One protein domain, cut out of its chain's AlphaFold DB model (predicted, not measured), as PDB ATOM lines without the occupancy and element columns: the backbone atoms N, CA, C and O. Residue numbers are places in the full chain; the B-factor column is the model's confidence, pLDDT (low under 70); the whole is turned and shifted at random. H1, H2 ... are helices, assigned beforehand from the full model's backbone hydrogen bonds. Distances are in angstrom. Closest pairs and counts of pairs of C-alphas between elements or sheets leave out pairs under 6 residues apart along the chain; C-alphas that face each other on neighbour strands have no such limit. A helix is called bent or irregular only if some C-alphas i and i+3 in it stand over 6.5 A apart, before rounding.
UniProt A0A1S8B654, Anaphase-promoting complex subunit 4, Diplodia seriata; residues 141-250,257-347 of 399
ATOM      1  N   LEU A 141      -6.981 -32.874 -30.897       55.22
ATOM      2  CA  LEU A 141      -6.883 -32.140 -32.168       55.22
ATOM      3  C   LEU A 141      -7.328 -30.672 -32.056       55.22
ATOM      4  O   LEU A 141      -6.728 -29.789 -32.673       55.22
ATOM      5  N   THR A 142      -8.358 -30.389 -31.254       62.25
ATOM      6  CA  THR A 142      -8.809 -29.016 -30.981       62.25
ATOM      7  C   THR A 142      -7.797 -28.250 -30.136       62.25
ATOM      8  O   THR A 142      -7.637 -27.049 -30.339       62.25
ATOM      9  N   LEU A 143      -7.042 -28.940 -29.277       65.69
ATOM     10  CA  LEU A 143      -5.981 -28.347 -28.463       65.69
ATOM     11  C   LEU A 143      -4.777 -27.925 -29.317       65.69
ATOM     12  O   LEU A 143      -4.323 -26.789 -29.210       65.69
ATOM     13  N   GLN A 144      -4.306 -28.791 -30.221       70.31
ATOM     14  CA  GLN A 144      -3.220 -28.458 -31.154       70.31
ATOM     15  C   GLN A 144      -3.601 -27.298 -32.089       70.31
ATOM     16  O   GLN A 144      -2.813 -26.376 -32.314       70.31
ATOM     17  N   GLN A 145      -4.831 -27.303 -32.617       76.31
ATOM     18  CA  GLN A 145      -5.331 -26.199 -33.442       76.31
ATOM     19  C   GLN A 145      -5.557 -24.915 -32.630       76.31
ATOM     20  O   GLN A 145      -5.280 -23.819 -33.122       76.31
ATOM     21  N   GLY A 146      -6.039 -25.038 -31.393       79.56
ATOM     22  CA  GLY A 146      -6.251 -23.930 -30.464       79.56
ATOM     23  C   GLY A 146      -4.941 -23.251 -30.077       79.56
ATOM     24  O   GLY A 146      -4.837 -22.032 -30.203       79.56
ATOM     25  N   HIS A 147      -3.921 -24.038 -29.714       86.25
ATOM     26  CA  HIS A 147      -2.566 -23.554 -29.448       86.25
ATOM     27  C   HIS A 147      -2.016 -22.782 -30.643       86.25
ATOM     28  O   HIS A 147      -1.624 -21.631 -30.486       86.25
ATOM     29  N   LYS A 148      -2.078 -23.353 -31.853       85.06
ATOM     30  CA  LYS A 148      -1.576 -22.692 -33.066       85.06
ATOM     31  C   LYS A 148      -2.245 -21.335 -33.317       85.06
ATOM     32  O   LYS A 148      -1.575 -20.377 -33.693       85.06
ATOM     33  N   ARG A 149      -3.565 -21.238 -33.121       83.44
ATOM     34  CA  ARG A 149      -4.309 -19.974 -33.273       83.44
ATOM     35  C   ARG A 149      -3.926 -18.957 -32.203       83.44
ATOM     36  O   ARG A 149      -3.784 -17.777 -32.515       83.44
ATOM     37  N   TRP A 150      -3.777 -19.408 -30.962       87.75
ATOM     38  CA  TRP A 150      -3.392 -18.560 -29.841       87.75
ATOM     39  C   TRP A 150      -1.964 -18.028 -29.993       87.75
ATOM     40  O   TRP A 150      -1.749 -16.823 -29.874       87.75
ATOM     41  N   ASP A 151      -1.025 -18.899 -30.363       90.00
ATOM     42  CA  ASP A 151       0.362 -18.558 -30.677       90.00
ATOM     43  C   ASP A 151       0.449 -17.499 -31.773       90.00
ATOM     44  O   ASP A 151       1.108 -16.471 -31.604       90.00
ATOM     45  N   GLN A 152      -0.279 -17.713 -32.871       89.62
ATOM     46  CA  GLN A 152      -0.324 -16.764 -33.973       89.62
ATOM     47  C   GLN A 152      -0.872 -15.406 -33.522       89.62
ATOM     48  O   GLN A 152      -0.254 -14.381 -33.805       89.62
ATOM     49  N   ALA A 153      -2.000 -15.380 -32.808       89.50
ATOM     50  CA  ALA A 153      -2.630 -14.138 -32.366       89.50
ATOM     51  C   ALA A 153      -1.739 -13.349 -31.391       89.50
ATOM     52  O   ALA A 153      -1.541 -12.147 -31.573       89.50
ATOM     53  N   ALA A 154      -1.164 -14.012 -30.387       90.62
ATOM     54  CA  ALA A 154      -0.307 -13.373 -29.393       90.62
ATOM     55  C   ALA A 154       1.030 -12.907 -29.996       90.62
ATOM     56  O   ALA A 154       1.429 -11.759 -29.791       90.62
ATOM     57  N   SER A 155       1.686 -13.740 -30.811       90.94
ATOM     58  CA  SER A 155       2.932 -13.374 -31.500       90.94
ATOM     59  C   SER A 155       2.738 -12.187 -32.448       90.94
ATOM     60  O   SER A 155       3.564 -11.267 -32.475       90.94
ATOM     61  N   GLN A 156       1.633 -12.172 -33.203       91.12
ATOM     62  CA  GLN A 156       1.268 -11.037 -34.054       91.12
ATOM     63  C   GLN A 156       0.957  -9.789 -33.225       91.12
ATOM     64  O   GLN A 156       1.407  -8.707 -33.589       91.12
ATOM     65  N   GLY A 157       0.258  -9.932 -32.095       90.31
ATOM     66  CA  GLY A 157      -0.037  -8.836 -31.173       90.31
ATOM     67  C   GLY A 157       1.224  -8.128 -30.679       90.31
ATOM     68  O   GLY A 157       1.370  -6.924 -30.889       90.31
ATOM     69  N   TYR A 158       2.177  -8.870 -30.104       93.19
ATOM     70  CA  TYR A 158       3.447  -8.291 -29.644       93.19
ATOM     71  C   TYR A 158       4.235  -7.641 -30.779       93.19
ATOM     72  O   TYR A 158       4.764  -6.541 -30.621       93.19
ATOM     73  N   THR A 159       4.302  -8.305 -31.936       93.50
ATOM     74  CA  THR A 159       5.005  -7.768 -33.106       93.50
ATOM     75  C   THR A 159       4.382  -6.446 -33.545       93.50
ATOM     76  O   THR A 159       5.101  -5.469 -33.735       93.50
ATOM     77  N   LYS A 160       3.048  -6.363 -33.591       93.62
ATOM     78  CA  LYS A 160       2.345  -5.136 -33.971       93.62
ATOM     79  C   LYS A 160       2.543  -4.003 -32.968       93.62
ATOM     80  O   LYS A 160       2.725  -2.864 -33.386       93.62
ATOM     81  N   VAL A 161       2.545  -4.295 -31.666       93.38
ATOM     82  CA  VAL A 161       2.837  -3.293 -30.624       93.38
ATOM     83  C   VAL A 161       4.244  -2.720 -30.806       93.38
ATOM     84  O   VAL A 161       4.415  -1.501 -30.766       93.38
ATOM     85  N   LEU A 162       5.240  -3.575 -31.057       94.38
ATOM     86  CA  LEU A 162       6.622  -3.153 -31.301       94.38
ATOM     87  C   LEU A 162       6.750  -2.315 -32.580       94.38
ATOM     88  O   LEU A 162       7.314  -1.222 -32.529       94.38
ATOM     89  N   GLU A 163       6.186  -2.789 -33.695       93.94
ATOM     90  CA  GLU A 163       6.174  -2.080 -34.983       93.94
ATOM     91  C   GLU A 163       5.515  -0.705 -34.855       93.94
ATOM     92  O   GLU A 163       6.121   0.309 -35.187       93.94
ATOM     93  N   ILE A 164       4.293  -0.632 -34.310       93.69
ATOM     94  CA  ILE A 164       3.569   0.637 -34.176       93.69
ATOM     95  C   ILE A 164       4.348   1.616 -33.294       93.69
ATOM     96  O   ILE A 164       4.440   2.801 -33.620       93.69
ATOM     97  N   THR A 165       4.936   1.134 -32.200       93.88
ATOM     98  CA  THR A 165       5.668   1.998 -31.273       93.88
ATOM     99  C   THR A 165       6.951   2.547 -31.902       93.88
ATOM    100  O   THR A 165       7.205   3.750 -31.819       93.88
ATOM    101  N   HIS A 166       7.741   1.698 -32.563       93.38
ATOM    102  CA  HIS A 166       9.029   2.085 -33.143       93.38
ATOM    103  C   HIS A 166       8.902   2.824 -34.483       93.38
ATOM    104  O   HIS A 166       9.632   3.783 -34.720       93.38
ATOM    105  N   GLU A 167       7.989   2.408 -35.360       93.38
ATOM    106  CA  GLU A 167       7.869   2.964 -36.715       93.38
ATOM    107  C   GLU A 167       6.945   4.182 -36.782       93.38
ATOM    108  O   GLU A 167       7.143   5.052 -37.629       93.38
ATOM    109  N   ASN A 168       5.948   4.270 -35.891       92.62
ATOM    110  CA  ASN A 168       4.939   5.331 -35.943       92.62
ATOM    111  C   ASN A 168       5.009   6.275 -34.739       92.62
ATOM    112  O   ASN A 168       5.162   7.481 -34.929       92.62
ATOM    113  N   ILE A 169       4.916   5.757 -33.507       92.56
ATOM    114  CA  ILE A 169       4.797   6.602 -32.305       92.56
ATOM    115  C   ILE A 169       6.074   7.416 -32.071       92.56
ATOM    116  O   ILE A 169       6.000   8.640 -31.987       92.56
ATOM    117  N   ILE A 170       7.240   6.768 -31.989       93.00
ATOM    118  CA  ILE A 170       8.507   7.466 -31.710       93.00
ATOM    119  C   ILE A 170       8.821   8.513 -32.798       93.00
ATOM    120  O   ILE A 170       9.010   9.679 -32.444       93.00
ATOM    121  N   PRO A 171       8.776   8.191 -34.109       95.56
ATOM    122  CA  PRO A 171       9.038   9.183 -35.150       95.56
ATOM    123  C   PRO A 171       8.032  10.338 -35.166       95.56
ATOM    124  O   PRO A 171       8.408  11.472 -35.469       95.56
ATOM    125  N   ALA A 172       6.758  10.087 -34.840       93.88
ATOM    126  CA  ALA A 172       5.766  11.151 -34.708       93.88
ATOM    127  C   ALA A 172       6.121  12.100 -33.555       93.88
ATOM    128  O   ALA A 172       6.165  13.312 -33.763       93.88
ATOM    129  N   LEU A 173       6.456  11.560 -32.376       94.38
ATOM    130  CA  LEU A 173       6.887  12.352 -31.220       94.38
ATOM    131  C   LEU A 173       8.152  13.169 -31.522       94.38
ATOM    132  O   LEU A 173       8.249  14.326 -31.112       94.38
ATOM    133  N   ASP A 174       9.100  12.607 -32.273       93.50
ATOM    134  CA  ASP A 174      10.325  13.297 -32.687       93.50
ATOM    135  C   ASP A 174      10.034  14.477 -33.610       93.50
ATOM    136  O   ASP A 174      10.496  15.591 -33.355       93.50
ATOM    137  N   ARG A 175       9.206  14.267 -34.639       95.50
ATOM    138  CA  ARG A 175       8.781  15.335 -35.552       95.50
ATOM    139  C   ARG A 175       8.039  16.442 -34.806       95.50
ATOM    140  O   ARG A 175       8.357  17.615 -34.999       95.50
ATOM    141  N   THR A 176       7.107  16.091 -33.919       93.56
ATOM    142  CA  THR A 176       6.382  17.076 -33.103       93.56
ATOM    143  C   THR A 176       7.339  17.837 -32.187       93.56
ATOM    144  O   THR A 176       7.261  19.060 -32.104       93.56
ATOM    145  N   SER A 177       8.297  17.154 -31.557       94.69
ATOM    146  CA  SER A 177       9.301  17.787 -30.696       94.69
ATOM    147  C   SER A 177      10.178  18.787 -31.456       94.69
ATOM    148  O   SER A 177      10.448  19.870 -30.935       94.69
ATOM    149  N   ILE A 178      10.571  18.476 -32.697       95.12
ATOM    150  CA  ILE A 178      11.317  19.396 -33.567       95.12
ATOM    151  C   ILE A 178      10.470  20.635 -33.882       95.12
ATOM    152  O   ILE A 178      10.935  21.755 -33.677       95.12
ATOM    153  N   VAL A 179       9.214  20.457 -34.308       93.12
ATOM    154  CA  VAL A 179       8.303  21.569 -34.637       93.12
ATOM    155  C   VAL A 179       8.062  22.479 -33.434       93.12
ATOM    156  O   VAL A 179       8.230  23.692 -33.543       93.12
ATOM    157  N   VAL A 180       7.745  21.913 -32.269       91.75
ATOM    158  CA  VAL A 180       7.520  22.695 -31.044       91.75
ATOM    159  C   VAL A 180       8.806  23.396 -30.595       91.75
ATOM    160  O   VAL A 180       8.764  24.548 -30.167       91.75
ATOM    161  N   SER A 181       9.971  22.761 -30.755       92.88
ATOM    162  CA  SER A 181      11.261  23.394 -30.447       92.88
ATOM    163  C   SER A 181      11.557  24.584 -31.362       92.88
ATOM    164  O   SER A 181      12.040  25.609 -30.877       92.88
ATOM    165  N   MET A 182      11.239  24.480 -32.657       90.56
ATOM    166  CA  MET A 182      11.347  25.595 -33.602       90.56
ATOM    167  C   MET A 182      10.390  26.730 -33.232       90.56
ATOM    168  O   MET A 182      10.822  27.877 -33.147       90.56
ATOM    169  N   LEU A 183       9.122  26.417 -32.929       87.94
ATOM    170  CA  LEU A 183       8.134  27.401 -32.470       87.94
ATOM    171  C   LEU A 183       8.601  28.120 -31.201       87.94
ATOM    172  O   LEU A 183       8.486  29.339 -31.107       87.94
ATOM    173  N   ARG A 184       9.198  27.391 -30.252       89.69
ATOM    174  CA  ARG A 184       9.753  27.979 -29.025       89.69
ATOM    175  C   ARG A 184      10.941  28.892 -29.316       89.69
ATOM    176  O   ARG A 184      11.076  29.937 -28.685       89.69
ATOM    177  N   GLY A 185      11.803  28.505 -30.256       87.62
ATOM    178  CA  GLY A 185      12.908  29.340 -30.727       87.62
ATOM    179  C   GLY A 185      12.408  30.646 -31.343       87.62
ATOM    180  O   GLY A 185      12.893  31.714 -30.974       87.62
ATOM    181  N   LEU A 186      11.389  30.570 -32.204       84.69
ATOM    182  CA  LEU A 186      10.728  31.748 -32.767       84.69
ATOM    183  C   LEU A 186      10.151  32.621 -31.650       84.69
ATOM    184  O   LEU A 186      10.544  33.774 -31.542       84.69
ATOM    185  N   ALA A 187       9.342  32.062 -30.748       83.88
ATOM    186  CA  ALA A 187       8.751  32.805 -29.634       83.88
ATOM    187  C   ALA A 187       9.795  33.512 -28.744       83.88
ATOM    188  O   ALA A 187       9.554  34.618 -28.269       83.88
ATOM    189  N   ARG A 188      10.972  32.905 -28.530       84.31
ATOM    190  CA  ARG A 188      12.033  33.459 -27.672       84.31
ATOM    191  C   ARG A 188      12.890  34.531 -28.355       84.31
ATOM    192  O   ARG A 188      13.282  35.485 -27.691       84.31
ATOM    193  N   TYR A 189      13.229  34.360 -29.633       76.50
ATOM    194  CA  TYR A 189      14.200  35.221 -30.331       76.50
ATOM    195  C   TYR A 189      13.572  36.181 -31.336       76.50
ATOM    196  O   TYR A 189      14.217  37.149 -31.739       76.50
ATOM    197  N   SER A 190      12.315  35.967 -31.720       63.22
ATOM    198  CA  SER A 190      11.542  36.954 -32.462       63.22
ATOM    199  C   SER A 190      11.077  38.023 -31.470       63.22
ATOM    200  O   SER A 190       9.929  38.028 -31.029       63.22
ATOM    201  N   GLY A 191      12.012  38.865 -31.017       53.16
ATOM    202  CA  GLY A 191      11.735  39.957 -30.088       53.16
ATOM    203  C   GLY A 191      10.525  40.751 -30.578       53.16
ATOM    204  O   GLY A 191      10.578  41.353 -31.646       53.16
ATOM    205  N   SER A 192       9.412  40.674 -29.847       52.06
ATOM    206  CA  SER A 192       8.154  41.345 -30.191       52.06
ATOM    207  C   SER A 192       7.615  41.058 -31.603       52.06
ATOM    208  O   SER A 192       7.037  41.957 -32.223       52.06
ATOM    209  N   SER A 193       7.782  39.850 -32.163       50.81
ATOM    210  CA  SER A 193       7.214  39.616 -33.496       50.81
ATOM    211  C   SER A 193       5.687  39.620 -33.436       50.81
ATOM    212  O   SER A 193       5.050  38.821 -32.750       50.81
ATOM    213  N   LYS A 194       5.101  40.551 -34.190       57.22
ATOM    214  CA  LYS A 194       3.672  40.705 -34.493       57.22
ATOM    215  C   LYS A 194       3.118  39.493 -35.273       57.22
ATOM    216  O   LYS A 194       2.397  39.683 -36.242       57.22
ATOM    217  N   ILE A 195       3.520  38.263 -34.954       60.00
ATOM    218  CA  ILE A 195       3.177  37.048 -35.710       60.00
ATOM    219  C   ILE A 195       2.839  35.883 -34.764       60.00
ATOM    220  O   ILE A 195       1.881  35.159 -35.031       60.00
ATOM    221  N   ILE A 196       3.578  35.699 -33.657       64.62
ATOM    222  CA  ILE A 196       3.369  34.595 -32.698       64.62
ATOM    223  C   ILE A 196       3.275  35.160 -31.273       64.62
ATOM    224  O   ILE A 196       4.288  35.455 -30.646       64.62
ATOM    225  N   ASN A 197       2.054  35.293 -30.751       74.69
ATOM    226  CA  ASN A 197       1.779  35.743 -29.382       74.69
ATOM    227  C   ASN A 197       1.625  34.554 -28.423       74.69
ATOM    228  O   ASN A 197       0.547  34.325 -27.884       74.69
ATOM    229  N   VAL A 198       2.685  33.763 -28.271       77.31
ATOM    230  CA  VAL A 198       2.679  32.573 -27.409       77.31
ATOM    231  C   VAL A 198       3.838  32.655 -26.417       77.31
ATOM    232  O   VAL A 198       4.982  32.838 -26.850       77.31
ATOM    233  N   PRO A 199       3.595  32.461 -25.108       82.56
ATOM    234  CA  PRO A 199       4.662  32.381 -24.120       82.56
ATOM    235  C   PRO A 199       5.600  31.183 -24.379       82.56
ATOM    236  O   PRO A 199       5.137  30.051 -24.548       82.56
ATOM    237  N   PRO A 200       6.935  31.363 -24.337       85.31
ATOM    238  CA  PRO A 200       7.883  30.258 -24.519       85.31
ATOM    239  C   PRO A 200       7.797  29.180 -23.419       85.31
ATOM    240  O   PRO A 200       8.281  28.062 -23.623       85.31
ATOM    241  N   GLU A 201       7.186  29.498 -22.274       86.56
ATOM    242  CA  GLU A 201       6.923  28.560 -21.174       86.56
ATOM    243  C   GLU A 201       5.864  27.513 -21.553       86.56
ATOM    244  O   GLU A 201       6.071  26.323 -21.328       86.56
ATOM    245  N   GLU A 202       4.783  27.905 -22.238       85.75
ATOM    246  CA  GLU A 202       3.740  26.967 -22.687       85.75
ATOM    247  C   GLU A 202       4.294  25.933 -23.676       85.75
ATOM    248  O   GLU A 202       4.038  24.732 -23.568       85.75
ATOM    249  N   LEU A 203       5.143  26.385 -24.600       89.69
ATOM    250  CA  LEU A 203       5.839  25.506 -25.540       89.69
ATOM    251  C   LEU A 203       6.852  24.593 -24.833       89.69
ATOM    252  O   LEU A 203       7.109  23.485 -25.301       89.69
ATOM    253  N   SER A 204       7.427  25.027 -23.707       90.56
ATOM    254  CA  SER A 204       8.312  24.185 -22.893       90.56
ATOM    255  C   SER A 204       7.535  23.084 -22.173       90.56
ATOM    256  O   SER A 204       7.972  21.935 -22.207       90.56
ATOM    257  N   ASN A 205       6.339  23.386 -21.661       89.31
ATOM    258  CA  ASN A 205       5.445  22.387 -21.069       89.31
ATOM    259  C   ASN A 205       5.055  21.299 -22.083       89.31
ATOM    260  O   ASN A 205       5.113  20.112 -21.768       89.31
ATOM    261  N   ILE A 206       4.736  21.682 -23.326       90.88
ATOM    262  CA  ILE A 206       4.452  20.725 -24.412       90.88
ATOM    263  C   ILE A 206       5.668  19.827 -24.686       90.88
ATOM    264  O   ILE A 206       5.525  18.614 -24.862       90.88
ATOM    265  N   LEU A 207       6.878  20.396 -24.711       92.12
ATOM    266  CA  LEU A 207       8.109  19.622 -24.901       92.12
ATOM    267  C   LEU A 207       8.355  18.628 -23.762       92.12
ATOM    268  O   LEU A 207       8.816  17.519 -24.029       92.12
ATOM    269  N   ASP A 208       8.032  18.985 -22.521       90.50
ATOM    270  CA  ASP A 208       8.160  18.083 -21.376       90.50
ATOM    271  C   ASP A 208       7.139  16.940 -21.421       90.50
ATOM    272  O   ASP A 208       7.516  15.780 -21.215       90.50
ATOM    273  N   THR A 209       5.895  17.205 -21.829       90.12
ATOM    274  CA  THR A 209       4.897  16.155 -22.092       90.12
ATOM    275  C   THR A 209       5.368  15.197 -23.196       90.12
ATOM    276  O   THR A 209       5.294  13.974 -23.042       90.12
ATOM    277  N   LEU A 210       5.926  15.722 -24.296       93.06
ATOM    278  CA  LEU A 210       6.485  14.909 -25.387       93.06
ATOM    279  C   LEU A 210       7.666  14.041 -24.927       93.06
ATOM    280  O   LEU A 210       7.781  12.887 -25.345       93.06
ATOM    281  N   ARG A 211       8.530  14.557 -24.042       92.19
ATOM    282  CA  ARG A 211       9.626  13.784 -23.430       92.19
ATOM    283  C   ARG A 211       9.097  12.635 -22.577       92.19
ATOM    284  O   ARG A 211       9.639  11.533 -22.659       92.19
ATOM    285  N   CYS A 212       8.042  12.871 -21.798       91.12
ATOM    286  CA  CYS A 212       7.384  11.830 -21.009       91.12
ATOM    287  C   CYS A 212       6.799  10.736 -21.911       91.12
ATOM    288  O   CYS A 212       7.076   9.557 -21.699       91.12
ATOM    289  N   LEU A 213       6.071  11.112 -22.967       91.69
ATOM    290  CA  LEU A 213       5.523  10.164 -23.944       91.69
ATOM    291  C   LEU A 213       6.617   9.338 -24.629       91.69
ATOM    292  O   LEU A 213       6.469   8.124 -24.771       91.69
ATOM    293  N   ARG A 214       7.741   9.964 -25.002       93.19
ATOM    294  CA  ARG A 214       8.886   9.251 -25.587       93.19
ATOM    295  C   ARG A 214       9.490   8.256 -24.592       93.19
ATOM    296  O   ARG A 214       9.793   7.125 -24.968       93.19
ATOM    297  N   LEU A 215       9.633   8.643 -23.320       92.38
ATOM    298  CA  LEU A 215      10.107   7.750 -22.259       92.38
ATOM    299  C   LEU A 215       9.188   6.530 -22.103       92.38
ATOM    300  O   LEU A 215       9.686   5.404 -22.042       92.38
ATOM    301  N   LEU A 216       7.867   6.729 -22.077       92.06
ATOM    302  CA  LEU A 216       6.913   5.620 -22.017       92.06
ATOM    303  C   LEU A 216       7.022   4.713 -23.247       92.06
ATOM    304  O   LEU A 216       7.104   3.498 -23.091       92.06
ATOM    305  N   ALA A 217       7.097   5.284 -24.454       94.00
ATOM    306  CA  ALA A 217       7.212   4.522 -25.698       94.00
ATOM    307  C   ALA A 217       8.456   3.614 -25.716       94.00
ATOM    308  O   ALA A 217       8.362   2.438 -26.070       94.00
ATOM    309  N   HIS A 218       9.613   4.106 -25.264       94.19
ATOM    310  CA  HIS A 218      10.812   3.269 -25.150       94.19
ATOM    311  C   HIS A 218      10.655   2.139 -24.126       94.19
ATOM    312  O   HIS A 218      11.105   1.024 -24.379       94.19
ATOM    313  N   ASN A 219       9.999   2.390 -22.991       92.81
ATOM    314  CA  ASN A 219       9.751   1.341 -22.000       92.81
ATOM    315  C   ASN A 219       8.751   0.297 -22.507       92.81
ATOM    316  O   ASN A 219       8.957  -0.893 -22.283       92.81
ATOM    317  N   VAL A 220       7.729   0.708 -23.265       94.19
ATOM    318  CA  VAL A 220       6.830  -0.218 -23.970       94.19
ATOM    319  C   VAL A 220       7.623  -1.129 -24.911       94.19
ATOM    320  O   VAL A 220       7.387  -2.333 -24.902       94.19
ATOM    321  N   LEU A 221       8.605  -0.610 -25.661       95.00
ATOM    322  CA  LEU A 221       9.464  -1.447 -26.512       95.00
ATOM    323  C   LEU A 221      10.275  -2.473 -25.710       95.00
ATOM    324  O   LEU A 221      10.367  -3.630 -26.120       95.00
ATOM    325  N   VAL A 222      10.851  -2.064 -24.577       94.19
ATOM    326  CA  VAL A 222      11.638  -2.958 -23.713       94.19
ATOM    327  C   VAL A 222      10.755  -4.066 -23.141       94.19
ATOM    328  O   VAL A 222      11.067  -5.243 -23.315       94.19
ATOM    329  N   TYR A 223       9.634  -3.706 -22.513       93.81
ATOM    330  CA  TYR A 223       8.744  -4.679 -21.883       93.81
ATOM    331  C   TYR A 223       8.055  -5.580 -22.913       93.81
ATOM    332  O   TYR A 223       8.029  -6.790 -22.723       93.81
ATOM    333  N   ALA A 224       7.581  -5.047 -24.043       94.69
ATOM    334  CA  ALA A 224       6.961  -5.864 -25.088       94.69
ATOM    335  C   ALA A 224       7.973  -6.774 -25.781       94.69
ATOM    336  O   ALA A 224       7.641  -7.900 -26.143       94.69
ATOM    337  N   GLY A 225       9.212  -6.313 -25.951       94.69
ATOM    338  CA  GLY A 225      10.291  -7.130 -26.489       94.69
ATOM    339  C   GLY A 225      10.612  -8.318 -25.584       94.69
ATOM    340  O   GLY A 225      10.771  -9.433 -26.081       94.69
ATOM    341  N   GLU A 226      10.665  -8.080 -24.275       93.62
ATOM    342  CA  GLU A 226      10.941  -9.105 -23.272       93.62
ATOM    343  C   GLU A 226       9.776 -10.093 -23.120       93.62
ATOM    344  O   GLU A 226       9.973 -11.297 -23.289       93.62
ATOM    345  N   GLU A 227       8.546  -9.603 -22.926       94.00
ATOM    346  CA  GLU A 227       7.350 -10.454 -22.839       94.00
ATOM    347  C   GLU A 227       7.155 -11.294 -24.108       94.00
ATOM    348  O   GLU A 227       6.755 -12.453 -24.018       94.00
ATOM    349  N   ARG A 228       7.506 -10.770 -25.292       94.94
ATOM    350  CA  ARG A 228       7.470 -11.537 -26.545       94.94
ATOM    351  C   ARG A 228       8.449 -12.711 -26.537       94.94
ATOM    352  O   ARG A 228       8.066 -13.803 -26.942       94.94
ATOM    353  N   ARG A 229       9.699 -12.506 -26.099       93.75
ATOM    354  CA  ARG A 229      10.708 -13.584 -26.017       93.75
ATOM    355  C   ARG A 229      10.270 -14.664 -25.033       93.75
ATOM    356  O   ARG A 229      10.308 -15.848 -25.363       93.75
ATOM    357  N   GLN A 230       9.797 -14.236 -23.867       93.62
ATOM    358  CA  GLN A 230       9.244 -15.099 -22.827       93.62
ATOM    359  C   GLN A 230       8.035 -15.898 -23.334       93.62
ATOM    360  O   GLN A 230       7.990 -17.120 -23.184       93.62
ATOM    361  N   PHE A 231       7.106 -15.239 -24.033       94.19
ATOM    362  CA  PHE A 231       5.961 -15.884 -24.667       94.19
ATOM    363  C   PHE A 231       6.381 -16.903 -25.732       94.19
ATOM    364  O   PHE A 231       5.827 -17.996 -25.773       94.19
ATOM    365  N   THR A 232       7.367 -16.597 -26.581       92.62
ATOM    366  CA  THR A 232       7.859 -17.547 -27.595       92.62
ATOM    367  C   THR A 232       8.439 -18.807 -26.947       92.62
ATOM    368  O   THR A 232       8.140 -19.916 -27.395       92.62
ATOM    369  N   ALA A 233       9.223 -18.660 -25.872       91.25
ATOM    370  CA  ALA A 233       9.742 -19.795 -25.108       91.25
ATOM    371  C   ALA A 233       8.603 -20.616 -24.478       91.25
ATOM    372  O   ALA A 233       8.570 -21.840 -24.624       91.25
ATOM    373  N   PHE A 234       7.627 -19.941 -23.863       92.88
ATOM    374  CA  PHE A 234       6.437 -20.571 -23.291       92.88
ATOM    375  C   PHE A 234       5.597 -21.317 -24.328       92.88
ATOM    376  O   PHE A 234       5.236 -22.472 -24.120       92.88
ATOM    377  N   SER A 235       5.307 -20.688 -25.464       91.25
ATOM    378  CA  SER A 235       4.494 -21.268 -26.530       91.25
ATOM    379  C   SER A 235       5.163 -22.508 -27.127       91.25
ATOM    380  O   SER A 235       4.494 -23.519 -27.357       91.25
ATOM    381  N   LYS A 236       6.492 -22.474 -27.308       89.81
ATOM    382  CA  LYS A 236       7.280 -23.628 -27.761       89.81
ATOM    383  C   LYS A 236       7.250 -24.774 -26.746       89.81
ATOM    384  O   LYS A 236       7.071 -25.921 -27.153       89.81
ATOM    385  N   TRP A 237       7.394 -24.474 -25.453       89.62
ATOM    386  CA  TRP A 237       7.272 -25.471 -24.385       89.62
ATOM    387  C   TRP A 237       5.875 -26.096 -24.367       89.62
ATOM    388  O   TRP A 237       5.752 -27.314 -24.451       89.62
ATOM    389  N   LEU A 238       4.828 -25.268 -24.357       87.31
ATOM    390  CA  LEU A 238       3.444 -25.730 -24.311       87.31
ATOM    391  C   LEU A 238       3.114 -26.629 -25.506       87.31
ATOM    392  O   LEU A 238       2.456 -27.650 -25.342       87.31
ATOM    393  N   ARG A 239       3.613 -26.293 -26.699       85.81
ATOM    394  CA  ARG A 239       3.465 -27.145 -27.881       85.81
ATOM    395  C   ARG A 239       4.116 -28.516 -27.696       85.81
ATOM    396  O   ARG A 239       3.483 -29.520 -27.996       85.81
ATOM    397  N   ASN A 240       5.347 -28.554 -27.187       83.50
ATOM    398  CA  ASN A 240       6.061 -29.806 -26.935       83.50
ATOM    399  C   ASN A 240       5.334 -30.680 -25.903       83.50
ATOM    400  O   ASN A 240       5.238 -31.891 -26.080       83.50
ATOM    401  N   GLU A 241       4.780 -30.071 -24.854       82.31
ATOM    402  CA  GLU A 241       3.964 -30.787 -23.870       82.31
ATOM    403  C   GLU A 241       2.675 -31.330 -24.497       82.31
ATOM    404  O   GLU A 241       2.336 -32.490 -24.281       82.31
ATOM    405  N   ILE A 242       1.981 -30.540 -25.325       80.75
ATOM    406  CA  ILE A 242       0.790 -31.002 -26.053       80.75
ATOM    407  C   ILE A 242       1.127 -32.211 -26.932       80.75
ATOM    408  O   ILE A 242       0.403 -33.202 -26.894       80.75
ATOM    409  N   ASP A 243       2.225 -32.151 -27.687       79.06
ATOM    410  CA  ASP A 243       2.642 -33.219 -28.602       79.06
ATOM    411  C   ASP A 243       3.101 -34.483 -27.842       79.06
ATOM    412  O   ASP A 243       2.789 -35.608 -28.239       79.06
ATOM    413  N   THR A 244       3.757 -34.312 -26.691       76.00
ATOM    414  CA  THR A 244       4.164 -35.417 -25.804       76.00
ATOM    415  C   THR A 244       2.944 -36.113 -25.194       76.00
ATOM    416  O   THR A 244       2.874 -37.336 -25.163       76.00
ATOM    417  N   GLN A 245       1.944 -35.345 -24.754       71.12
ATOM    418  CA  GLN A 245       0.692 -35.866 -24.186       71.12
ATOM    419  C   GLN A 245      -0.278 -36.415 -25.245       71.12
ATOM    420  O   GLN A 245      -1.223 -37.132 -24.898       71.12
ATOM    421  N   ALA A 246      -0.080 -36.048 -26.515       70.94
ATOM    422  CA  ALA A 246      -0.774 -36.614 -27.668       70.94
ATOM    423  C   ALA A 246      -0.233 -37.993 -28.064       70.94
ATOM    424  O   ALA A 246      -0.946 -38.764 -28.704       70.94
ATOM    425  N   SER A 247       1.021 -38.277 -27.715       70.50
ATOM    426  CA  SER A 247       1.701 -39.523 -28.051       70.50
ATOM    427  C   SER A 247       1.322 -40.619 -27.053       70.50
ATOM    428  O   SER A 247       1.296 -40.387 -25.844       70.50
ATOM    429  N   ASP A 248       1.026 -41.826 -27.540       65.75
ATOM    430  CA  ASP A 248       0.696 -42.949 -26.661       65.75
ATOM    431  C   ASP A 248       1.918 -43.349 -25.810       65.75
ATOM    432  O   ASP A 248       3.010 -43.518 -26.368       65.75
ATOM    433  N   PRO A 249       1.764 -43.567 -24.488       59.03
ATOM    434  CA  PRO A 249       2.879 -43.801 -23.562       59.03
ATOM    435  C   PRO A 249       3.687 -45.087 -23.816       59.03
ATOM    436  O   PRO A 249       4.733 -45.266 -23.201       59.03
ATOM    437  N   SER A 250       3.234 -45.977 -24.707       57.41
ATOM    438  CA  SER A 250       3.938 -47.203 -25.122       57.41
ATOM    439  C   SER A 250       4.496 -47.145 -26.552       57.41
ATOM    440  O   SER A 250       4.891 -48.175 -27.097       57.41
ATOM    441  N   ALA A 257      10.580 -38.779 -28.559       61.22
ATOM    442  CA  ALA A 257      10.196 -37.412 -28.201       61.22
ATOM    443  C   ALA A 257      10.682 -37.008 -26.797       61.22
ATOM    444  O   ALA A 257      11.021 -35.843 -26.592       61.22
ATOM    445  N   ALA A 258      10.759 -37.951 -25.853       60.66
ATOM    446  CA  ALA A 258      11.266 -37.717 -24.500       60.66
ATOM    447  C   ALA A 258      12.798 -37.582 -24.445       60.66
ATOM    448  O   ALA A 258      13.321 -36.831 -23.617       60.66
ATOM    449  N   GLU A 259      13.523 -38.279 -25.326       59.44
ATOM    450  CA  GLU A 259      14.983 -38.155 -25.456       59.44
ATOM    451  C   GLU A 259      15.410 -36.870 -26.177       59.44
ATOM    452  O   GLU A 259      16.524 -36.367 -25.982       59.44
ATOM    453  N   ARG A 260      14.527 -36.296 -26.998       65.12
ATOM    454  CA  ARG A 260      14.804 -35.067 -27.732       65.12
ATOM    455  C   ARG A 260      14.765 -33.871 -26.790       65.12
ATOM    456  O   ARG A 260      13.707 -33.490 -26.307       65.12
ATOM    457  N   ASP A 261      15.905 -33.209 -26.587       62.66
ATOM    458  CA  ASP A 261      15.898 -31.894 -25.948       62.66
ATOM    459  C   ASP A 261      15.251 -30.883 -26.913       62.66
ATOM    460  O   ASP A 261      15.809 -30.619 -27.985       62.66
ATOM    461  N   PRO A 262      14.088 -30.295 -26.582       67.00
ATOM    462  CA  PRO A 262      13.450 -29.298 -27.435       67.00
ATOM    463  C   PRO A 262      14.274 -28.006 -27.571       67.00
ATOM    464  O   PRO A 262      13.896 -27.130 -28.358       67.00
ATOM    465  N   GLY A 263      15.384 -27.854 -26.835       74.50
ATOM    466  CA  GLY A 263      16.185 -26.632 -26.821       74.50
ATOM    467  C   GLY A 263      15.342 -25.485 -26.276       74.50
ATOM    468  O   GLY A 263      15.128 -24.475 -26.955       74.50
ATOM    469  N   LEU A 264      14.728 -25.728 -25.117       80.19
ATOM    470  CA  LEU A 264      13.901 -24.753 -24.418       80.19
ATOM    471  C   LEU A 264      14.777 -23.900 -23.512       80.19
ATOM    472  O   LEU A 264      15.544 -24.415 -22.696       80.19
ATOM    473  N   ASP A 265      14.599 -22.590 -23.623       85.00
ATOM    474  CA  ASP A 265      15.127 -21.647 -22.651       85.00
ATOM    475  C   ASP A 265      14.229 -21.675 -21.407       85.00
ATOM    476  O   ASP A 265      13.153 -21.070 -21.356       85.00
ATOM    477  N   HIS A 266      14.663 -22.445 -20.411       82.69
ATOM    478  CA  HIS A 266      13.932 -22.608 -19.159       82.69
ATOM    479  C   HIS A 266      13.958 -21.325 -18.316       82.69
ATOM    480  O   HIS A 266      13.047 -21.116 -17.519       82.69
ATOM    481  N   GLY A 267      14.950 -20.448 -18.508       86.62
ATOM    482  CA  GLY A 267      15.020 -19.158 -17.822       86.62
ATOM    483  C   GLY A 267      13.882 -18.240 -18.260       86.62
ATOM    484  O   GLY A 267      13.137 -17.730 -17.422       86.62
ATOM    485  N   LEU A 268      13.682 -18.106 -19.573       89.19
ATOM    486  CA  LEU A 268      12.575 -17.327 -20.138       89.19
ATOM    487  C   LEU A 268      11.202 -17.925 -19.803       89.19
ATOM    488  O   LEU A 268      10.263 -17.187 -19.505       89.19
ATOM    489  N   LEU A 269      11.086 -19.256 -19.813       88.69
ATOM    490  CA  LEU A 269       9.853 -19.953 -19.443       88.69
ATOM    491  C   LEU A 269       9.452 -19.668 -17.987       88.69
ATOM    492  O   LEU A 269       8.304 -19.308 -17.715       88.69
ATOM    493  N   LEU A 270      10.402 -19.806 -17.058       87.94
ATOM    494  CA  LEU A 270      10.174 -19.574 -15.631       87.94
ATOM    495  C   LEU A 270       9.939 -18.099 -15.300       87.94
ATOM    496  O   LEU A 270       9.303 -17.816 -14.291       87.94
ATOM    497  N   ALA A 271      10.396 -17.166 -16.139       86.88
ATOM    498  CA  ALA A 271      10.050 -15.752 -16.017       86.88
ATOM    499  C   ALA A 271       8.615 -15.457 -16.500       86.88
ATOM    500  O   ALA A 271       7.909 -14.651 -15.892       86.88
ATOM    501  N   TYR A 272       8.155 -16.137 -17.560       90.75
ATOM    502  CA  TYR A 272       6.840 -15.893 -18.163       90.75
ATOM    503  C   TYR A 272       5.664 -16.297 -17.261       90.75
ATOM    504  O   TYR A 272       4.709 -15.534 -17.107       90.75
ATOM    505  N   ILE A 273       5.729 -17.501 -16.678       87.06
ATOM    506  CA  ILE A 273       4.623 -18.125 -15.928       87.06
ATOM    507  C   ILE A 273       4.186 -17.286 -14.708       87.06
ATOM    508  O   ILE A 273       2.998 -16.983 -14.606       87.06
ATOM    509  N   PRO A 274       5.083 -16.886 -13.784       85.94
ATOM    510  CA  PRO A 274       4.718 -16.000 -12.682       85.94
ATOM    511  C   PRO A 274       4.562 -14.540 -13.130       85.94
ATOM    512  O   PRO A 274       3.851 -13.789 -12.474       85.94
ATOM    513  N   GLY A 275       5.212 -14.135 -14.227       87.06
ATOM    514  CA  GLY A 275       5.200 -12.769 -14.743       87.06
ATOM    515  C   GLY A 275       4.042 -12.503 -15.702       87.06
ATOM    516  O   GLY A 275       2.880 -12.435 -15.301       87.06
ATOM    517  N   ALA A 276       4.366 -12.334 -16.984       86.12
ATOM    518  CA  ALA A 276       3.456 -11.812 -18.004       86.12
ATOM    519  C   ALA A 276       2.177 -12.638 -18.223       86.12
ATOM    520  O   ALA A 276       1.176 -12.085 -18.676       86.12
ATOM    521  N   LEU A 277       2.178 -13.932 -17.876       86.62
ATOM    522  CA  LEU A 277       0.976 -14.766 -17.931       86.62
ATOM    523  C   LEU A 277      -0.092 -14.334 -16.908       86.62
ATOM    524  O   LEU A 277      -1.283 -14.444 -17.193       86.62
ATOM    525  N   THR A 278       0.315 -13.847 -15.730       87.06
ATOM    526  CA  THR A 278      -0.611 -13.412 -14.666       87.06
ATOM    527  C   THR A 278      -0.746 -11.894 -14.602       87.06
ATOM    528  O   THR A 278      -1.852 -11.369 -14.479       87.06
ATOM    529  N   LYS A 279       0.376 -11.178 -14.717       86.75
ATOM    530  CA  LYS A 279       0.461  -9.723 -14.627       86.75
ATOM    531  C   LYS A 279       1.456  -9.212 -15.664       86.75
ATOM    532  O   LYS A 279       2.662  -9.184 -15.435       86.75
ATOM    533  N   SER A 280       0.933  -8.764 -16.803       89.00
ATOM    534  CA  SER A 280       1.751  -8.102 -17.822       89.00
ATOM    535  C   SER A 280       2.293  -6.770 -17.298       89.00
ATOM    536  O   SER A 280       1.546  -5.925 -16.792       89.00
ATOM    537  N   LYS A 281       3.600  -6.559 -17.468       87.94
ATOM    538  CA  LYS A 281       4.282  -5.291 -17.186       87.94
ATOM    539  C   LYS A 281       3.883  -4.206 -18.181       87.94
ATOM    540  O   LYS A 281       4.057  -3.030 -17.870       87.94
ATOM    541  N   LEU A 282       3.314  -4.572 -19.334       89.56
ATOM    542  CA  LEU A 282       2.752  -3.634 -20.310       89.56
ATOM    543  C   LEU A 282       1.401  -3.056 -19.896       89.56
ATOM    544  O   LEU A 282       1.027  -1.982 -20.375       89.56
ATOM    545  N   ALA A 283       0.663  -3.751 -19.026       88.12
ATOM    546  CA  ALA A 283      -0.717  -3.402 -18.714       88.12
ATOM    547  C   ALA A 283      -0.895  -1.936 -18.273       88.12
ATOM    548  O   ALA A 283      -1.804  -1.301 -18.800       88.12
ATOM    549  N   PRO A 284      -0.051  -1.348 -17.397       86.94
ATOM    550  CA  PRO A 284      -0.223   0.043 -16.968       86.94
ATOM    551  C   PRO A 284      -0.050   1.087 -18.079       86.94
ATOM    552  O   PRO A 284      -0.627   2.166 -17.990       86.94
ATOM    553  N   PHE A 285       0.711   0.771 -19.131       88.12
ATOM    554  CA  PHE A 285       0.992   1.699 -20.231       88.12
ATOM    555  C   PHE A 285      -0.137   1.749 -21.263       88.12
ATOM    556  O   PHE A 285      -0.378   2.796 -21.864       88.12
ATOM    557  N   LEU A 286      -0.810   0.610 -21.473       84.81
ATOM    558  CA  LEU A 286      -1.778   0.386 -22.553       84.81
ATOM    559  C   LEU A 286      -3.234   0.273 -22.060       84.81
ATOM    560  O   LEU A 286      -4.093  -0.206 -22.803       84.81
ATOM    561  N   ARG A 287      -3.532   0.694 -20.820       81.44
ATOM    562  CA  ARG A 287      -4.911   0.707 -20.295       81.44
ATOM    563  C   ARG A 287      -5.822   1.560 -21.168       81.44
ATOM    564  O   ARG A 287      -5.406   2.591 -21.695       81.44
ATOM    565  N   ARG A 288      -7.087   1.155 -21.287       73.88
ATOM    566  CA  ARG A 288      -8.103   2.000 -21.916       73.88
ATOM    567  C   ARG A 288      -8.449   3.143 -20.971       73.88
ATOM    568  O   ARG A 288      -8.536   2.959 -19.764       73.88
ATOM    569  N   GLN A 289      -8.683   4.313 -21.544       64.75
ATOM    570  CA  GLN A 289      -8.975   5.531 -20.795       64.75
ATOM    571  C   GLN A 289     -10.202   5.402 -19.875       64.75
ATOM    572  O   GLN A 289     -10.177   5.896 -18.755       64.75
ATOM    573  N   ALA A 290     -11.244   4.689 -20.315       64.19
ATOM    574  CA  ALA A 290     -12.462   4.462 -19.531       64.19
ATOM    575  C   ALA A 290     -12.230   3.663 -18.233       64.19
ATOM    576  O   ALA A 290     -13.073   3.693 -17.342       64.19
ATOM    577  N   ASP A 291     -11.095   2.968 -18.126       66.69
ATOM    578  CA  ASP A 291     -10.747   2.148 -16.967       66.69
ATOM    579  C   ASP A 291     -10.010   2.967 -15.880       66.69
ATOM    580  O   ASP A 291      -9.667   2.425 -14.831       66.69
ATOM    581  N   ILE A 292      -9.745   4.264 -16.114       67.62
ATOM    582  CA  ILE A 292      -9.021   5.152 -15.191       67.62
ATOM    583  C   ILE A 292     -10.031   5.992 -14.402       67.62
ATOM    584  O   ILE A 292     -10.650   6.907 -14.939       67.62
ATOM    585  N   LEU A 293     -10.183   5.677 -13.114       62.34
ATOM    586  CA  LEU A 293     -11.199   6.274 -12.235       62.34
ATOM    587  C   LEU A 293     -10.888   7.717 -11.797       62.34
ATOM    588  O   LEU A 293     -11.812   8.462 -11.486       62.34
ATOM    589  N   ASP A 294      -9.611   8.105 -11.755       59.72
ATOM    590  CA  ASP A 294      -9.160   9.432 -11.309       59.72
ATOM    591  C   ASP A 294      -7.898   9.837 -12.097       59.72
ATOM    592  O   ASP A 294      -6.774   9.569 -11.659       59.72
ATOM    593  N   PRO A 295      -8.036  10.398 -13.314       57.00
ATOM    594  CA  PRO A 295      -6.892  10.937 -14.029       57.00
ATOM    595  C   PRO A 295      -6.412  12.159 -13.248       57.00
ATOM    596  O   PRO A 295      -7.057  13.199 -13.286       57.00
ATOM    597  N   ARG A 296      -5.302  12.044 -12.511       55.88
ATOM    598  CA  ARG A 296      -4.691  13.186 -11.814       55.88
ATOM    599  C   ARG A 296      -3.710  13.903 -12.747       55.88
ATOM    600  O   ARG A 296      -2.567  13.457 -12.864       55.88
ATOM    601  N   PRO A 297      -4.102  15.010 -13.407       53.50
ATOM    602  CA  PRO A 297      -3.220  15.756 -14.309       53.50
ATOM    603  C   PRO A 297      -2.095  16.504 -13.576       53.50
ATOM    604  O   PRO A 297      -1.125  16.918 -14.202       53.50
ATOM    605  N   GLU A 298      -2.190  16.654 -12.252       52.38
ATOM    606  CA  GLU A 298      -1.285  17.464 -11.421       52.38
ATOM    607  C   GLU A 298       0.141  16.885 -11.285       52.38
ATOM    608  O   GLU A 298       1.029  17.538 -10.745       52.38
ATOM    609  N   LEU A 299       0.396  15.671 -11.787       49.50
ATOM    610  CA  LEU A 299       1.606  14.899 -11.475       49.50
ATOM    611  C   LEU A 299       2.594  14.688 -12.628       49.50
ATOM    612  O   LEU A 299       3.463  13.833 -12.507       49.50
ATOM    613  N   LEU A 300       2.541  15.431 -13.732       59.53
ATOM    614  CA  LEU A 300       3.333  15.064 -14.922       59.53
ATOM    615  C   LEU A 300       4.512  15.995 -15.206       59.53
ATOM    616  O   LEU A 300       4.884  16.236 -16.352       59.53
ATOM    617  N   ALA A 301       5.173  16.443 -14.138       70.88
ATOM    618  CA  ALA A 301       6.584  16.782 -14.250       70.88
ATOM    619  C   ALA A 301       7.356  15.524 -14.678       70.88
ATOM    620  O   ALA A 301       7.113  14.426 -14.167       70.88
ATOM    621  N   TYR A 302       8.315  15.690 -15.587       80.62
ATOM    622  CA  TYR A 302       9.148  14.598 -16.099       80.62
ATOM    623  C   TYR A 302       9.746  13.718 -14.984       80.62
ATOM    624  O   TYR A 302       9.793  12.492 -15.106       80.62
ATOM    625  N   GLU A 303      10.123  14.330 -13.859       81.44
ATOM    626  CA  GLU A 303      10.666  13.633 -12.689       81.44
ATOM    627  C   GLU A 303       9.676  12.659 -12.037       81.44
ATOM    628  O   GLU A 303      10.068  11.561 -11.648       81.44
ATOM    629  N   HIS A 304       8.386  12.992 -11.970       82.81
ATOM    630  CA  HIS A 304       7.378  12.091 -11.406       82.81
ATOM    631  C   HIS A 304       7.138  10.875 -12.304       82.81
ATOM    632  O   HIS A 304       7.048   9.754 -11.807       82.81
ATOM    633  N   VAL A 305       7.098  11.063 -13.630       85.50
ATOM    634  CA  VAL A 305       6.987   9.944 -14.585       85.50
ATOM    635  C   VAL A 305       8.198   9.024 -14.462       85.50
ATOM    636  O   VAL A 305       8.057   7.803 -14.424       85.50
ATOM    637  N   LYS A 306       9.396   9.600 -14.346       86.25
ATOM    638  CA  LYS A 306      10.642   8.855 -14.153       86.25
ATOM    639  C   LYS A 306      10.674   8.102 -12.817       86.25
ATOM    640  O   LYS A 306      11.105   6.951 -12.786       86.25
ATOM    641  N   LEU A 307      10.194   8.716 -11.735       87.44
ATOM    642  CA  LEU A 307      10.072   8.076 -10.425       87.44
ATOM    643  C   LEU A 307       9.104   6.889 -10.480       87.44
ATOM    644  O   LEU A 307       9.485   5.778 -10.122       87.44
ATOM    645  N   ASN A 308       7.895   7.097 -11.003       86.94
ATOM    646  CA  ASN A 308       6.896   6.035 -11.149       86.94
ATOM    647  C   ASN A 308       7.388   4.913 -12.074       86.94
ATOM    648  O   ASN A 308       7.117   3.743 -11.820       86.94
ATOM    649  N   MET A 309       8.179   5.239 -13.103       87.25
ATOM    650  CA  MET A 309       8.825   4.240 -13.955       87.25
ATOM    651  C   MET A 309       9.832   3.385 -13.174       87.25
ATOM    652  O   MET A 309       9.877   2.169 -13.356       87.25
ATOM    653  N   ASN A 310      10.632   3.999 -12.298       87.31
ATOM    654  CA  ASN A 310      11.571   3.269 -11.446       87.31
ATOM    655  C   ASN A 310      10.847   2.368 -10.438       87.31
ATOM    656  O   ASN A 310      11.276   1.233 -10.254       87.31
ATOM    657  N   ILE A 311       9.752   2.839  -9.836       87.88
ATOM    658  CA  ILE A 311       8.899   2.041  -8.940       87.88
ATOM    659  C   ILE A 311       8.332   0.834  -9.706       87.88
ATOM    660  O   ILE A 311       8.513  -0.311  -9.295       87.88
ATOM    661  N   HIS A 312       7.757   1.066 -10.893       88.44
ATOM    662  CA  HIS A 312       7.217  -0.000 -11.749       88.44
ATOM    663  C   HIS A 312       8.276  -1.027 -12.173       88.44
ATOM    664  O   HIS A 312       7.995  -2.220 -12.247       88.44
ATOM    665  N   ARG A 313       9.521  -0.594 -12.414       87.19
ATOM    666  CA  ARG A 313      10.632  -1.494 -12.767       87.19
ATOM    667  C   ARG A 313      10.933  -2.523 -11.671       87.19
ATOM    668  O   ARG A 313      11.367  -3.625 -12.005       87.19
ATOM    669  N   HIS A 314      10.692  -2.178 -10.406       86.19
ATOM    670  CA  HIS A 314      10.882  -3.051  -9.242       86.19
ATOM    671  C   HIS A 314       9.598  -3.803  -8.841       86.19
ATOM    672  O   HIS A 314       9.538  -4.374  -7.758       86.19
ATOM    673  N   ASP A 315       8.584  -3.828  -9.717       82.50
ATOM    674  CA  ASP A 315       7.291  -4.494  -9.504       82.50
ATOM    675  C   ASP A 315       6.486  -3.966  -8.295       82.50
ATOM    676  O   ASP A 315       5.558  -4.624  -7.811       82.50
ATOM    677  N   GLU A 316       6.781  -2.742  -7.855       84.81
ATOM    678  CA  GLU A 316       6.063  -2.046  -6.790       84.81
ATOM    679  C   GLU A 316       4.757  -1.391  -7.288       84.81
ATOM    680  O   GLU A 316       4.521  -1.201  -8.485       84.81
ATOM    681  N   LEU A 317       3.858  -1.069  -6.352       82.25
ATOM    682  CA  LEU A 317       2.556  -0.469  -6.648       82.25
ATOM    683  C   LEU A 317       2.711   0.996  -7.066       82.25
ATOM    684  O   LEU A 317       3.126   1.840  -6.276       82.25
ATOM    685  N   ILE A 318       2.308   1.297  -8.299       83.19
ATOM    686  CA  ILE A 318       2.235   2.663  -8.818       83.19
ATOM    687  C   ILE A 318       0.819   3.240  -8.678       83.19
ATOM    688  O   ILE A 318      -0.158   2.485  -8.746       83.19
ATOM    689  N   PRO A 319       0.681   4.571  -8.536       78.44
ATOM    690  CA  PRO A 319      -0.614   5.237  -8.603       78.44
ATOM    691  C   PRO A 319      -1.311   4.965  -9.941       78.44
ATOM    692  O   PRO A 319      -0.655   4.898 -10.987       78.44
ATOM    693  N   ASP A 320      -2.636   4.833  -9.915       73.88
ATOM    694  CA  ASP A 320      -3.399   4.532 -11.126       73.88
ATOM    695  C   ASP A 320      -3.292   5.667 -12.159       73.88
ATOM    696  O   ASP A 320      -3.189   6.842 -11.810       73.88
ATOM    697  N   GLY A 321      -3.230   5.312 -13.442       74.00
ATOM    698  CA  GLY A 321      -3.057   6.260 -14.551       74.00
ATOM    699  C   GLY A 321      -1.675   6.928 -14.671       74.00
ATOM    700  O   GLY A 321      -1.400   7.538 -15.701       74.00
ATOM    701  N   SER A 322      -0.772   6.780 -13.693       78.94
ATOM    702  CA  SER A 322       0.513   7.512 -13.646       78.94
ATOM    703  C   SER A 322       1.472   7.243 -14.815       78.94
ATOM    704  O   SER A 322       2.249   8.119 -15.191       78.94
ATOM    705  N   LEU A 323       1.420   6.040 -15.394       85.62
ATOM    706  CA  LEU A 323       2.231   5.623 -16.544       85.62
ATOM    707  C   LEU A 323       1.392   5.387 -17.807       85.62
ATOM    708  O   LEU A 323       1.889   4.812 -18.776       85.62
ATOM    709  N   CYS A 324       0.121   5.794 -17.810       85.81
ATOM    710  CA  CYS A 324      -0.748   5.556 -18.953       85.81
ATOM    711  C   CYS A 324      -0.405   6.510 -20.105       85.81
ATOM    712  O   CYS A 324      -0.417   7.735 -19.951       85.81
ATOM    713  N   ALA A 325      -0.148   5.949 -21.291       86.25
ATOM    714  CA  ALA A 325       0.161   6.742 -22.479       86.25
ATOM    715  C   ALA A 325      -1.016   7.636 -22.910       86.25
ATOM    716  O   ALA A 325      -0.798   8.741 -23.404       86.25
ATOM    717  N   TRP A 326      -2.255   7.187 -22.681       85.38
ATOM    718  CA  TRP A 326      -3.461   7.948 -23.012       85.38
ATOM    719  C   TRP A 326      -3.585   9.223 -22.186       85.38
ATOM    720  O   TRP A 326      -3.807  10.284 -22.755       85.38
ATOM    721  N   THR A 327      -3.349   9.158 -20.875       82.56
ATOM    722  CA  THR A 327      -3.424  10.332 -19.991       82.56
ATOM    723  C   THR A 327      -2.471  11.440 -20.448       82.56
ATOM    724  O   THR A 327      -2.858  12.602 -20.553       82.56
ATOM    725  N   LEU A 328      -1.235  11.082 -20.807       85.25
ATOM    726  CA  LEU A 328      -0.267  12.038 -21.352       85.25
ATOM    727  C   LEU A 328      -0.652  12.558 -22.742       85.25
ATOM    728  O   LEU A 328      -0.387  13.716 -23.062       85.25
ATOM    729  N   GLN A 329      -1.261  11.717 -23.577       88.00
ATOM    730  CA  GLN A 329      -1.726  12.108 -24.902       88.00
ATOM    731  C   GLN A 329      -2.890  13.105 -24.825       88.00
ATOM    732  O   GLN A 329      -2.907  14.064 -25.596       88.00
ATOM    733  N   GLU A 330      -3.809  12.946 -23.873       85.50
ATOM    734  CA  GLU A 330      -4.887  13.907 -23.635       85.50
ATOM    735  C   GLU A 330      -4.367  15.256 -23.152       85.50
ATOM    736  O   GLU A 330      -4.808  16.298 -23.643       85.50
ATOM    737  N   ILE A 331      -3.391  15.244 -22.242       85.62
ATOM    738  CA  ILE A 331      -2.732  16.459 -21.758       85.62
ATOM    739  C   ILE A 331      -2.030  17.166 -22.913       85.62
ATOM    740  O   ILE A 331      -2.248  18.361 -23.113       85.62
ATOM    741  N   LEU A 332      -1.267  16.430 -23.727       89.62
ATOM    742  CA  LEU A 332      -0.623  16.978 -24.920       89.62
ATOM    743  C   LEU A 332      -1.652  17.601 -25.870       89.62
ATOM    744  O   LEU A 332      -1.456  18.711 -26.358       89.62
ATOM    745  N   GLN A 333      -2.758  16.905 -26.132       90.06
ATOM    746  CA  GLN A 333      -3.815  17.441 -26.980       90.06
ATOM    747  C   GLN A 333      -4.459  18.698 -26.386       90.06
ATOM    748  O   GLN A 333      -4.755  19.625 -27.135       90.06
ATOM    749  N   SER A 334      -4.681  18.741 -25.071       88.75
ATOM    750  CA  SER A 334      -5.232  19.912 -24.391       88.75
ATOM    751  C   SER A 334      -4.295  21.111 -24.510       88.75
ATOM    752  O   SER A 334      -4.728  22.167 -24.962       88.75
ATOM    753  N   GLN A 335      -3.007  20.917 -24.211       89.31
ATOM    754  CA  GLN A 335      -1.976  21.951 -24.339       89.31
ATOM    755  C   GLN A 335      -1.887  22.479 -25.778       89.31
ATOM    756  O   GLN A 335      -1.861  23.686 -26.001       89.31
ATOM    757  N   CYS A 336      -1.906  21.590 -26.776       89.88
ATOM    758  CA  CYS A 336      -1.918  21.992 -28.182       89.88
ATOM    759  C   CYS A 336      -3.195  22.761 -28.562       89.88
ATOM    760  O   CYS A 336      -3.110  23.755 -29.277       89.88
ATOM    761  N   ARG A 337      -4.379  22.327 -28.108       90.75
ATOM    762  CA  ARG A 337      -5.649  23.022 -28.392       90.75
ATOM    763  C   ARG A 337      -5.661  24.433 -27.818       90.75
ATOM    764  O   ARG A 337      -6.072  25.354 -28.516       90.75
ATOM    765  N   GLU A 338      -5.206  24.592 -26.581       88.62
ATOM    766  CA  GLU A 338      -5.115  25.894 -25.921       88.62
ATOM    767  C   GLU A 338      -4.139  26.818 -26.653       88.62
ATOM    768  O   GLU A 338      -4.512  27.930 -27.024       88.62
ATOM    769  N   LEU A 339      -2.950  26.311 -26.991       87.81
ATOM    770  CA  LEU A 339      -1.957  27.018 -27.800       87.81
ATOM    771  C   LEU A 339      -2.546  27.523 -29.130       87.81
ATOM    772  O   LEU A 339      -2.416  28.699 -29.474       87.81
ATOM    773  N   PHE A 340      -3.212  26.646 -29.888       87.44
ATOM    774  CA  PHE A 340      -3.824  27.034 -31.160       87.44
ATOM    775  C   PHE A 340      -4.955  28.045 -30.965       87.44
ATOM    776  O   PHE A 340      -5.043  29.001 -31.734       87.44
ATOM    777  N   ALA A 341      -5.779  27.886 -29.927       87.69
ATOM    778  CA  ALA A 341      -6.848  28.828 -29.615       87.69
ATOM    779  C   ALA A 341      -6.303  30.230 -29.307       87.69
ATOM    780  O   ALA A 341      -6.843  31.214 -29.817       87.69
ATOM    781  N   GLN A 342      -5.206  30.333 -28.550       85.88
ATOM    782  CA  GLN A 342      -4.541  31.612 -28.281       85.88
ATOM    783  C   GLN A 342      -4.031  32.268 -29.570       85.88
ATOM    784  O   GLN A 342      -4.274  33.455 -29.804       85.88
ATOM    785  N   MET A 343      -3.370  31.495 -30.440       82.62
ATOM    786  CA  MET A 343      -2.890  31.992 -31.733       82.62
ATOM    787  C   MET A 343      -4.045  32.482 -32.615       82.62
ATOM    788  O   MET A 343      -3.961  33.567 -33.189       82.62
ATOM    789  N   THR A 344      -5.139  31.721 -32.701       84.06
ATOM    790  CA  THR A 344      -6.323  32.092 -33.486       84.06
ATOM    791  C   THR A 344      -7.012  33.333 -32.928       84.06
ATOM    792  O   THR A 344      -7.348  34.229 -33.698       84.06
ATOM    793  N   ALA A 345      -7.190  33.426 -31.608       83.62
ATOM    794  CA  ALA A 345      -7.801  34.589 -30.968       83.62
ATOM    795  C   ALA A 345      -6.975  35.863 -31.203       83.62
ATOM    796  O   ALA A 345      -7.529  36.926 -31.491       83.62
ATOM    797  N   TRP A 346      -5.648  35.751 -31.134       81.00
ATOM    798  CA  TRP A 346      -4.745  36.860 -31.419       81.00
ATOM    799  C   TRP A 346      -4.810  37.301 -32.889       81.00
ATOM    800  O   TRP A 346      -4.925  38.494 -33.164       81.00
ATOM    801  N   GLN A 347      -4.808  36.353 -33.832       78.50
ATOM    802  CA  GLN A 347      -4.958  36.651 -35.262       78.50
ATOM    803  C   GLN A 347      -6.305  37.324 -35.555       78.50
ATOM    804  O   GLN A 347      -6.332  38.357 -36.215       78.50
TER     805      GLN A 347
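What this domain is: This is residues 141 to 250 and 257 to 347 of the 399 residues of the protein "Anaphase-promoting complex subunit 4" of Diplodia seriata (UniProt A0A1S8B654). A long rod: the long helices H1 and H2 run side by side, opposite ways, as a helical hairpin, and three shorter helices pack on H2, H5 at a shallow tilt beside residues 202 to 216, H4 with its residues 302 to 305 alone, and the short H3 at a steep tilt on residues 227 to 237. The printed part has 201 residues with five named helices, H1 to H5 in order, and no named strand: all helix, loose, radius of gyration of the C-alphas 23.1 A, spans 89 by 30 by 27 A.

Where its parts are: H1, residues 141 to 189, is one helix by its hydrogen bonds but bent, C-alphas 167 and 170 being 6.8 A apart; its arms are H1a, 141 to 167, 38.3 A from C-alpha 141 at (-6.883, -32.140, -32.168), and H1b, 170 to 189, 28.4 A. H2 is 200 to 246, 67.5 A; H3 266 to 272; H4 302 to 313; H5 325 to 347, 32.9 A, ending at C-alpha (-4.958, 36.651, -35.262).

How they stand to each other: H2, the hub, touches H1a at a shallow tilt of 21 degrees, opposite ways, closest C-alphas Leu 162 and Leu 221, 5.8 A. H1b and H2 form a hairpin, closest C-alphas Arg 184 and Pro 200, 5.4 A. H3 touches H2 at a steep tilt of 55 degrees, with residues 227 to 237 of H2 alone, closest C-alphas Leu 268 and Gln 230, 4.8 A. H4 touches H2 with residues 302 to 305 alone, closest C-alphas Tyr 302 and Cys 212, 5.9 A. H5 touches residues 202 to 216 of H2 alone, closest C-alphas Leu 332 and Thr 209, 6.3 A. H5 is apart from H1a and H1b. In H1a, H1b, H2, H3, H4 and H5 every O i to N i+4 pair is within hydrogen-bond range.

The domain as a whole: The farthest C-alphas, Ser 192 and Ser 250, are 88.8 A apart. Residues 251 to 256 are not printed, a 12.0 A gap between C-alphas 250 and 257. The links H3 to H4 and H4 to H5 are long. Low confidence, under 70, includes residues 190 to 196 and 289 to 300.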